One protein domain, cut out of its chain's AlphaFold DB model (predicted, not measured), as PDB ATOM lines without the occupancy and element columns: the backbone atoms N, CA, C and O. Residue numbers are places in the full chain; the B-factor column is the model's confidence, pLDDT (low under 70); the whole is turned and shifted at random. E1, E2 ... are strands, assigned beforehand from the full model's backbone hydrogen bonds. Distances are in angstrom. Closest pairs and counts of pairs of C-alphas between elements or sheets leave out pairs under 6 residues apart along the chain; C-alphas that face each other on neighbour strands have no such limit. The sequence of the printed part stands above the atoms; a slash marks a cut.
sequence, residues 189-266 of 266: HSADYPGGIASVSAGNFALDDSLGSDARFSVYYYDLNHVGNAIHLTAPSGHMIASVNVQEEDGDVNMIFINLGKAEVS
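What this domain is: This is residues 189 to 266 of the 266 residues of the protein "VWFA domain-containing protein" of Scylla olivacea (UniProt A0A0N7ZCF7). There is little regular structure here: two short strand pairs, the hairpin E2-E3 and the pair E1-E4, run side by side with few contacts, and the unnamed stretch 189 to 215 loops round outside them. The printed part has 78 residues with four named strands, E1 to E4 in chain order, both pairs antiparallel; the class is all strand, with 21 residues in named elements. It is compact, radius of gyration of the C-alphas 13.1 A, spanning 35 by 29 by 21 A.

How they stand to each other: Look first at the hairpin of E2, residues 230 to 234, and E3, residues 240 to 245: N 231 and O 244 are within hydrogen-bond range, 2.9 A. In E1, residues 216 to 220, and E4, residues 255 to 259, find N 217 and O 258, also 2.9 A. The closest C-alphas of E3 and E4, Val 244 and Ile 258, are 7.4 A apart.

Where its parts are: From C-alpha 216 at (-3.628, 104.445, -4.153), E1 runs 12.7 A; E2 runs 12.8 A, E3 13.8 A, and E4 12.9 A to C-alpha 259 at (-1.522, 104.061, 0.257).

The domain as a whole: The farthest C-alphas, Ile 197 and Ser 210, are 36.9 A apart. The printed part has no cut; pLDDT is under 70 in 23 residues, among them 261 to 266.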
ATOM      1  N   HIS A 189      -3.918 101.533 -13.350       82.81
ATOM      2  CA  HIS A 189      -3.997 100.102 -13.610       82.81
ATOM      3  C   HIS A 189      -5.262  99.500 -12.990       82.81
ATOM      4  O   HIS A 189      -5.674  99.904 -11.904       82.81
ATOM      5  N   SER A 190      -5.849  98.513 -13.668       84.06
ATOM      6  CA  SER A 190      -6.953  97.695 -13.162       84.06
ATOM      7  C   SER A 190      -6.824  96.277 -13.710       84.06
ATOM      8  O   SER A 190      -6.495  96.088 -14.884       84.06
ATOM      9  N   ALA A 191      -7.069  95.285 -12.857       82.75
ATOM     10  CA  ALA A 191      -7.030  93.879 -13.221       82.75
ATOM     11  C   ALA A 191      -8.106  93.102 -12.458       82.75
ATOM     12  O   ALA A 191      -8.253  93.244 -11.243       82.75
ATOM     13  N   ASP A 192      -8.819  92.239 -13.179       78.69
ATOM     14  CA  ASP A 192      -9.790  91.321 -12.596       78.69
ATOM     15  C   ASP A 192      -9.093  90.040 -12.144       78.69
ATOM     16  O   ASP A 192      -8.385  89.394 -12.921       78.69
ATOM     17  N   TYR A 193      -9.379  89.608 -10.917       74.00
ATOM     18  CA  TYR A 193      -9.008  88.275 -10.467       74.00
ATOM     19  C   TYR A 193     -10.239  87.356 -10.484       74.00
ATOM     20  O   TYR A 193     -11.181  87.593  -9.727       74.00
ATOM     21  N   PRO A 194     -10.270  86.299 -11.320       64.25
ATOM     22  CA  PRO A 194     -11.447  85.438 -11.465       64.25
ATOM     23  C   PRO A 194     -11.715  84.537 -10.247       64.25
ATOM     24  O   PRO A 194     -12.722  83.833 -10.227       64.25
ATOM     25  N   GLY A 195     -10.839  84.559  -9.238       61.50
ATOM     26  CA  GLY A 195     -10.887  83.639  -8.107       61.50
ATOM     27  C   GLY A 195     -10.368  82.245  -8.473       61.50
ATOM     28  O   GLY A 195     -10.296  81.857  -9.640       61.50
ATOM     29  N   GLY A 196      -9.970  81.480  -7.459       63.03
ATOM     30  CA  GLY A 196      -9.474  80.116  -7.614       63.03
ATOM     31  C   GLY A 196      -9.267  79.436  -6.262       63.03
ATOM     32  O   GLY A 196      -9.247  80.088  -5.229       63.03
ATOM     33  N   ILE A 197      -9.086  78.114  -6.273       61.38
ATOM     34  CA  ILE A 197      -8.776  77.287  -5.084       61.38
ATOM     35  C   ILE A 197      -7.341  77.473  -4.559       61.38
ATOM     36  O   ILE A 197      -6.924  76.784  -3.629       61.38
ATOM     37  N   ALA A 198      -6.559  78.364  -5.169       67.00
ATOM     38  CA  ALA A 198      -5.205  78.649  -4.728       67.00
ATOM     39  C   ALA A 198      -5.228  79.426  -3.404       67.00
ATOM     40  O   ALA A 198      -6.010  80.354  -3.229       67.00
ATOM     41  N   SER A 199      -4.329  79.068  -2.489       68.38
ATOM     42  CA  SER A 199      -4.168  79.747  -1.198       68.38
ATOM     43  C   SER A 199      -3.560  81.149  -1.311       68.38
ATOM     44  O   SER A 199      -3.578  81.896  -0.338       68.38
ATOM     45  N   VAL A 200      -3.007  81.499  -2.478       72.88
ATOM     46  CA  VAL A 200      -2.391  82.797  -2.762       72.88
ATOM     47  C   VAL A 200      -2.818  83.264  -4.149       72.88
ATOM     48  O   VAL A 200      -2.670  82.535  -5.132       72.88
ATOM     49  N   SER A 201      -3.307  84.499  -4.217       76.56
ATOM     50  CA  SER A 201      -3.466  85.254  -5.458       76.56
ATOM     51  C   SER A 201      -2.299  86.230  -5.601       76.56
ATOM     52  O   SER A 201      -1.920  86.883  -4.631       76.56
ATOM     53  N   ALA A 202      -1.707  86.305  -6.792       81.69
ATOM     54  CA  ALA A 202      -0.574  87.174  -7.081       81.69
ATOM     55  C   ALA A 202      -0.775  87.896  -8.418       81.69
ATOM     56  O   ALA A 202      -1.353  87.344  -9.356       81.69
ATOM     57  N   GLY A 203      -0.255  89.117  -8.500       82.12
ATOM     58  CA  GLY A 203      -0.271  89.959  -9.691       82.12
ATOM     59  C   GLY A 203       0.879  90.962  -9.652       82.12
ATOM     60  O   GLY A 203       1.602  91.053  -8.659       82.12
ATOM     61  N   ASN A 204       1.063  91.697 -10.743       85.19
ATOM     62  CA  ASN A 204       2.057  92.756 -10.841       85.19
ATOM     63  C   ASN A 204       1.495  93.939 -11.633       85.19
ATOM     64  O   ASN A 204       0.652  93.778 -12.511       85.19
ATOM     65  N   PHE A 205       1.960  95.134 -11.293       84.06
ATOM     66  CA  PHE A 205       1.666  96.366 -12.011       84.06
ATOM     67  C   PHE A 205       2.887  97.281 -11.936       84.06
ATOM     68  O   PHE A 205       3.710  97.153 -11.029       84.06
ATOM     69  N   ALA A 206       3.015  98.183 -12.904       82.19
ATOM     70  CA  ALA A 206       4.041  99.217 -12.901       82.19
ATOM     71  C   ALA A 206       3.434 100.530 -12.394       82.19
ATOM     72  O   ALA A 206       2.303 100.865 -12.748       82.19
ATOM     73  N   LEU A 207       4.194 101.264 -11.586       76.88
ATOM     74  CA  LEU A 207       3.844 102.597 -11.112       76.88
ATOM     75  C   LEU A 207       5.020 103.528 -11.398       76.88
ATOM     76  O   LEU A 207       6.161 103.164 -11.139       76.88
ATOM     77  N   ASP A 208       4.732 104.706 -11.938       74.06
ATOM     78  CA  ASP A 208       5.736 105.744 -12.150       74.06
ATOM     79  C   ASP A 208       6.099 106.419 -10.814       74.06
ATOM     80  O   ASP A 208       5.213 106.752 -10.021       74.06
ATOM     81  N   ASP A 209       7.390 106.652 -10.572       68.00
ATOM     82  CA  ASP A 209       7.905 107.251  -9.333       68.00
ATOM     83  C   ASP A 209       7.307 108.635  -9.035       68.00
ATOM     84  O   ASP A 209       7.195 109.030  -7.869       68.00
ATOM     85  N   SER A 210       6.888 109.370 -10.070       70.19
ATOM     86  CA  SER A 210       6.236 110.678  -9.931       70.19
ATOM     87  C   SER A 210       4.845 110.609  -9.293       70.19
ATOM     88  O   SER A 210       4.357 111.629  -8.811       70.19
ATOM     89  N   LEU A 211       4.227 109.424  -9.247       69.25
ATOM     90  CA  LEU A 211       2.891 109.206  -8.686       69.25
ATOM     91  C   LEU A 211       2.929 108.691  -7.241       69.25
ATOM     92  O   LEU A 211       1.908 108.706  -6.560       69.25
ATOM     93  N   GLY A 212       4.086 108.227  -6.761       62.19
ATOM     94  CA  GLY A 212       4.179 107.357  -5.588       62.19
ATOM     95  C   GLY A 212       3.646 107.916  -4.264       62.19
ATOM     96  O   GLY A 212       3.208 107.123  -3.449       62.19
ATOM     97  N   SER A 213       3.654 109.233  -4.014       65.12
ATOM     98  CA  SER A 213       3.122 109.783  -2.747       65.12
ATOM     99  C   SER A 213       1.599 109.864  -2.696       65.12
ATOM    100  O   SER A 213       1.032 109.836  -1.606       65.12
ATOM    101  N   ASP A 214       0.962 109.947  -3.864       71.50
ATOM    102  CA  ASP A 214      -0.477 110.191  -4.005       71.50
ATOM    103  C   ASP A 214      -1.175 108.971  -4.647       71.50
ATOM    104  O   ASP A 214      -2.382 108.967  -4.900       71.50
ATOM    105  N   ALA A 215      -0.410 107.907  -4.926       79.31
ATOM    106  CA  ALA A 215      -0.895 106.688  -5.546       79.31
ATOM    107  C   ALA A 215      -1.590 105.778  -4.533       79.31
ATOM    108  O   ALA A 215      -1.129 105.524  -3.417       79.31
ATOM    109  N   ARG A 216      -2.717 105.227  -4.976       81.56
ATOM    110  CA  ARG A 216      -3.628 104.445  -4.153       81.56
ATOM    111  C   ARG A 216      -3.864 103.095  -4.796       81.56
ATOM    112  O   ARG A 216      -4.245 103.019  -5.963       81.56
ATOM    113  N   PHE A 217      -3.665 102.035  -4.024       85.62
ATOM    114  CA  PHE A 217      -4.043 100.686  -4.411       85.62
ATOM    115  C   PHE A 217      -5.345 100.311  -3.708       85.62
ATOM    116  O   PHE A 217      -5.493 100.485  -2.498       85.62
ATOM    117  N   SER A 218      -6.318  99.835  -4.479       86.00
ATOM    118  CA  SER A 218      -7.650  99.495  -3.983       86.00
ATOM    119  C   SER A 218      -8.022  98.083  -4.410       86.00
ATOM    120  O   SER A 218      -7.911  97.743  -5.587       86.00
ATOM    121  N   VAL A 219      -8.486  97.275  -3.460       85.25
ATOM    122  CA  VAL A 219      -8.996  95.923  -3.713       85.25
ATOM    123  C   VAL A 219     -10.485  95.910  -3.434       85.25
ATOM    124  O   VAL A 219     -10.904  96.069  -2.291       85.25
ATOM    125  N   TYR A 220     -11.282  95.709  -4.477       85.00
ATOM    126  CA  TYR A 220     -12.726  95.562  -4.350       85.00
ATOM    127  C   TYR A 220     -13.087  94.108  -4.084       85.00
ATOM    128  O   TYR A 220     -12.551  93.200  -4.720       85.00
ATOM    129  N   TYR A 221     -14.036  93.889  -3.179       82.25
ATOM    130  CA  TYR A 221     -14.472  92.549  -2.811       82.25
ATOM    131  C   TYR A 221     -15.984  92.479  -2.609       82.25
ATOM    132  O   TYR A 221     -16.666  93.484  -2.428       82.25
ATOM    133  N   TYR A 222     -16.521  91.264  -2.684       75.56
ATOM    134  CA  TYR A 222     -17.923  91.004  -2.352       75.56
ATOM    135  C   TYR A 222     -18.074  90.619  -0.877       75.56
ATOM    136  O   TYR A 222     -18.910  91.174  -0.178       75.56
ATOM    137  N   ASP A 223     -17.214  89.709  -0.418       73.56
ATOM    138  CA  ASP A 223     -17.117  89.227   0.957       73.56
ATOM    139  C   ASP A 223     -15.641  89.291   1.362       73.56
ATOM    140  O   ASP A 223     -14.769  88.893   0.581       73.56
ATOM    141  N   LEU A 224     -15.360  89.824   2.550       73.44
ATOM    142  CA  LEU A 224     -14.007  89.967   3.085       73.44
ATOM    143  C   LEU A 224     -13.291  88.607   3.173       73.44
ATOM    144  O   LEU A 224     -12.093  88.510   2.907       73.44
ATOM    145  N   ASN A 225     -14.047  87.529   3.416       73.31
ATOM    146  CA  ASN A 225     -13.538  86.156   3.435       73.31
ATOM    147  C   ASN A 225     -12.942  85.713   2.085       73.31
ATOM    148  O   ASN A 225     -12.182  84.746   2.040       73.31
ATOM    149  N   HIS A 226     -13.266  86.396   0.982       71.88
ATOM    150  CA  HIS A 226     -12.745  86.076  -0.350       71.88
ATOM    151  C   HIS A 226     -11.397  86.740  -0.666       71.88
ATOM    152  O   HIS A 226     -10.775  86.379  -1.665       71.88
ATOM    153  N   VAL A 227     -10.936  87.698   0.144       73.44
ATOM    154  CA  VAL A 227      -9.667  88.412  -0.093       73.44
ATOM    155  C   VAL A 227      -8.477  87.683   0.545       73.44
ATOM    156  O   VAL A 227      -7.341  87.831   0.098       73.44
ATOM    157  N   GLY A 228      -8.739  86.837   1.545       73.94
ATOM    158  CA  GLY A 228      -7.717  86.191   2.368       73.94
ATOM    159  C   GLY A 228      -7.361  87.027   3.600       73.94
ATOM    160  O   GLY A 228      -8.049  87.983   3.935       73.94
ATOM    161  N   ASN A 229      -6.288  86.654   4.302       77.88
ATOM    162  CA  ASN A 229      -5.943  87.268   5.593       77.88
ATOM    163  C   ASN A 229      -5.085  88.537   5.462       77.88
ATOM    164  O   ASN A 229      -5.089  89.378   6.357       77.88
ATOM    165  N   ALA A 230      -4.303  88.658   4.390       82.81
ATOM    166  CA  ALA A 230      -3.348  89.745   4.228       82.81
ATOM    167  C   ALA A 230      -3.116  90.076   2.754       82.81
ATOM    168  O   ALA A 230      -3.088  89.184   1.904       82.81
ATOM    169  N   ILE A 231      -2.880  91.356   2.479       85.44
ATOM    170  CA  ILE A 231      -2.363  91.837   1.195       85.44
ATOM    171  C   ILE A 231      -0.911  92.260   1.410       85.44
ATOM    172  O   ILE A 231      -0.611  93.013   2.338       85.44
ATOM    173  N   HIS A 232      -0.017  91.785   0.541       87.56
ATOM    174  CA  HIS A 232       1.400  92.138   0.544       87.56
ATOM    175  C   HIS A 232       1.777  92.794  -0.783       87.56
ATOM    176  O   HIS A 232       1.631  92.186  -1.843       87.56
ATOM    177  N   LEU A 233       2.304  94.015  -0.716       86.44
ATOM    178  CA  LEU A 233       2.892  94.710  -1.855       86.44
ATOM    179  C   LEU A 233       4.407  94.670  -1.713       86.44
ATOM    180  O   LEU A 233       4.952  95.092  -0.693       86.44
ATOM    181  N   THR A 234       5.079  94.138  -2.728       86.69
ATOM    182  CA  THR A 234       6.529  93.920  -2.719       86.69
ATOM    183  C   THR A 234       7.140  94.593  -3.940       86.69
ATOM    184  O   THR A 234       6.630  94.436  -5.049       86.69
ATOM    185  N   ALA A 235       8.215  95.349  -3.735       83.06
ATOM    186  CA  ALA A 235       9.005  95.948  -4.798       83.06
ATOM    187  C   ALA A 235       9.747  94.864  -5.607       83.06
ATOM    188  O   ALA A 235       9.968  93.760  -5.096       83.06
ATOM    189  N   PRO A 236      10.214  95.165  -6.834       82.44
ATOM    190  CA  PRO A 236      11.032  94.233  -7.616       82.44
ATOM    191  C   PRO A 236      12.297  93.743  -6.889       82.44
ATOM    192  O   PRO A 236      12.762  92.636  -7.153       82.44
ATOM    193  N   SER A 237      12.830  94.531  -5.947       83.44
ATOM    194  CA  SER A 237      13.969  94.169  -5.089       83.44
ATOM    195  C   SER A 237      13.667  93.056  -4.073       83.44
ATOM    196  O   SER A 237      14.586  92.512  -3.461       83.44
ATOM    197  N   GLY A 238      12.388  92.725  -3.866       82.50
ATOM    198  CA  GLY A 238      11.922  91.860  -2.785       82.50
ATOM    199  C   GLY A 238      11.633  92.607  -1.477       82.50
ATOM    200  O   GLY A 238      11.200  91.980  -0.509       82.50
ATOM    201  N   HIS A 239      11.841  93.928  -1.424       83.75
ATOM    202  CA  HIS A 239      11.458  94.739  -0.271       83.75
ATOM    203  C   HIS A 239       9.932  94.868  -0.165       83.75
ATOM    204  O   HIS A 239       9.249  95.156  -1.146       83.75
ATOM    205  N   MET A 240       9.378  94.662   1.030       82.88
ATOM    206  CA  MET A 240       7.941  94.804   1.268       82.88
ATOM    207  C   MET A 240       7.583  96.285   1.413       82.88
ATOM    208  O   MET A 240       7.954  96.917   2.397       82.88
ATOM    209  N   ILE A 241       6.833  96.810   0.445       79.94
ATOM    210  CA  ILE A 241       6.370  98.203   0.406       79.94
ATOM    211  C   ILE A 241       5.222  98.404   1.399       79.94
ATOM    212  O   ILE A 241       5.183  99.397   2.119       79.94
ATOM    213  N   ALA A 242       4.279  97.460   1.436       79.56
ATOM    214  CA  ALA A 242       3.130  97.521   2.329       79.56
ATOM    215  C   ALA A 242       2.631  96.119   2.690       79.56
ATOM    216  O   ALA A 242       2.680  95.190   1.879       79.56
ATOM    217  N   SER A 243       2.098  95.985   3.903       81.62
ATOM    218  CA  SER A 243       1.323  94.823   4.321       81.62
ATOM    219  C   SER A 243       0.104  95.279   5.100       81.62
ATOM    220  O   SER A 243       0.233  96.017   6.075       81.62
ATOM    221  N   VAL A 244      -1.071  94.839   4.660       80.56
ATOM    222  CA  VAL A 244      -2.346  95.175   5.295       80.56
ATOM    223  C   VAL A 244      -3.031  93.890   5.729       80.56
ATOM    224  O   VAL A 244      -3.191  92.968   4.926       80.56
ATOM    225  N   ASN A 245      -3.405  93.833   7.007       75.31
ATOM    226  CA  ASN A 245      -4.221  92.757   7.558       75.31
ATOM    227  C   ASN A 245      -5.690  93.053   7.239       75.31
ATOM    228  O   ASN A 245      -6.179  94.147   7.514       75.31
ATOM    229  N   VAL A 246      -6.386  92.094   6.634       69.62
ATOM    230  CA  VAL A 246      -7.680  92.314   5.967       69.62
ATOM    231  C   VAL A 246      -8.846  92.155   6.956       69.62
ATOM    232  O   VAL A 246      -9.841  91.505   6.671       69.62
ATOM    233  N   GLN A 247      -8.712  92.707   8.167       60.94
ATOM    234  CA  GLN A 247      -9.714  92.581   9.241       60.94
ATOM    235  C   GLN A 247     -10.565  93.840   9.457       60.94
ATOM    236  O   GLN A 247     -11.503  93.802  10.251       60.94
ATOM    237  N   GLU A 248     -10.265  94.937   8.761       60.31
ATOM    238  CA  GLU A 248     -11.006  96.196   8.859       60.31
ATOM    239  C   GLU A 248     -11.695  96.515   7.526       60.31
ATOM    240  O   GLU A 248     -11.064  96.492   6.468       60.31
ATOM    241  N   GLU A 249     -13.003  96.780   7.583       62.16
ATOM    242  CA  GLU A 249     -13.820  97.161   6.428       62.16
ATOM    243  C   GLU A 249     -13.896  98.686   6.284       62.16
ATOM    244  O   GLU A 249     -14.039  99.412   7.272       62.16
ATOM    245  N   ASP A 250     -13.898  99.171   5.042       67.00
ATOM    246  CA  ASP A 250     -14.313 100.539   4.733       67.00
ATOM    247  C   ASP A 250     -15.848 100.656   4.866       67.00
ATOM    248  O   ASP A 250     -16.619  99.873   4.311       67.00
ATOM    249  N   GLY A 251     -16.315 101.639   5.643       65.62
ATOM    250  CA  GLY A 251     -17.739 101.812   5.966       65.62
ATOM    251  C   GLY A 251     -18.615 102.370   4.832       65.62
ATOM    252  O   GLY A 251     -19.844 102.476   5.005       65.62
ATOM    253  N   ASP A 252     -18.010 102.745   3.705       68.81
ATOM    254  CA  ASP A 252     -18.643 103.415   2.568       68.81
ATOM    255  C   ASP A 252     -18.578 102.622   1.255       68.81
ATOM    256  O   ASP A 252     -19.365 102.909   0.338       68.81
ATOM    257  N   VAL A 253     -17.701 101.618   1.160       74.88
ATOM    258  CA  VAL A 253     -17.612 100.681   0.030       74.88
ATOM    259  C   VAL A 253     -16.904  99.385   0.446       74.88
ATOM    260  O   VAL A 253     -16.000  99.414   1.267       74.88
ATOM    261  N   ASN A 254     -17.256  98.244  -0.161       80.06
ATOM    262  CA  ASN A 254     -16.517  96.988   0.022       80.06
ATOM    263  C   ASN A 254     -15.156  97.066  -0.701       80.06
ATOM    264  O   ASN A 254     -14.987  96.568  -1.821       80.06
ATOM    265  N   MET A 255     -14.214  97.777  -0.088       84.19
ATOM    266  CA  MET A 255     -12.906  98.107  -0.638       84.19
ATOM    267  C   MET A 255     -11.862  98.076   0.475       84.19
ATOM    268  O   MET A 255     -12.066  98.663   1.532       84.19
ATOM    269  N   ILE A 256     -10.725  97.430   0.221       83.44
ATOM    270  CA  ILE A 256      -9.520  97.604   1.036       83.44
ATOM    271  C   ILE A 256      -8.637  98.623   0.346       83.44
ATOM    272  O   ILE A 256      -8.431  98.566  -0.869       83.44
ATOM    273  N   PHE A 257      -8.107  99.536   1.144       79.62
ATOM    274  CA  PHE A 257      -7.324 100.660   0.681       79.62
ATOM    275  C   PHE A 257      -5.888 100.580   1.193       79.62
ATOM    276  O   PHE A 257      -5.654 100.338   2.377       79.62
ATOM    277  N   ILE A 258      -4.924 100.798   0.298       81.94
ATOM    278  CA  ILE A 258      -3.499 100.823   0.621       81.94
ATOM    279  C   ILE A 258      -2.874 102.047  -0.050       81.94
ATOM    280  O   ILE A 258      -2.823 102.130  -1.278       81.94
ATOM    281  N   ASN A 259      -2.377 102.987   0.757       77.38
ATOM    282  CA  ASN A 259      -1.522 104.061   0.257       77.38
ATOM    283  C   ASN A 259      -0.193 103.459  -0.191       77.38
ATOM    284  O   ASN A 259       0.460 102.740   0.574       77.38
ATOM    285  N   LEU A 260       0.201 103.740  -1.429       74.69
ATOM    286  CA  LEU A 260       1.511 103.343  -1.913       74.69
ATOM    287  C   LEU A 260       2.543 104.342  -1.381       74.69
ATOM    288  O   LEU A 260       2.279 105.534  -1.278       74.69
ATOM    289  N   GLY A 261       3.706 103.839  -0.968       65.31
ATOM    290  CA  GLY A 261       4.870 104.688  -0.737       65.31
ATOM    291  C   GLY A 261       5.528 105.071  -2.064       65.31
ATOM    292  O   GLY A 261       5.135 104.590  -3.127       65.31
ATOM    293  N   LYS A 262       6.592 105.884  -2.006       59.84
ATOM    294  CA  LYS A 262       7.439 106.123  -3.186       59.84
ATOM    295  C   LYS A 262       7.909 104.789  -3.768       59.84
ATOM    296  O   LYS A 262       8.416 103.949  -3.027       59.84
ATOM    297  N   ALA A 263       7.732 104.623  -5.076       55.97
ATOM    298  CA  ALA A 263       8.252 103.469  -5.789       55.97
ATOM    299  C   ALA A 263       9.792 103.447  -5.710       55.97
ATOM    300  O   ALA A 263      10.448 104.487  -5.597       55.97
ATOM    301  N   GLU A 264      10.362 102.242  -5.651       51.84
ATOM    302  CA  GLU A 264      11.812 102.069  -5.708       51.84
ATOM    303  C   GLU A 264      12.279 102.302  -7.144       51.84
ATOM    304  O   GLU A 264      11.848 101.597  -8.058       51.84
ATOM    305  N   VAL A 265      13.183 103.268  -7.323       50.59
ATOM    306  CA  VAL A 265      13.830 103.543  -8.609       50.59
ATOM    307  C   VAL A 265      14.676 102.326  -8.990       50.59
ATOM    308  O   VAL A 265      15.605 101.972  -8.259       50.59
ATOM    309  N   SER A 266      14.351 101.681 -10.111       48.31
ATOM    310  CA  SER A 266      15.159 100.605 -10.705       48.31
ATOM    311  C   SER A 266      16.369 101.140 -11.460       48.31
ATOM    312  O   SER A 266      16.155 102.061 -12.282       48.31
TER     313      SER A 266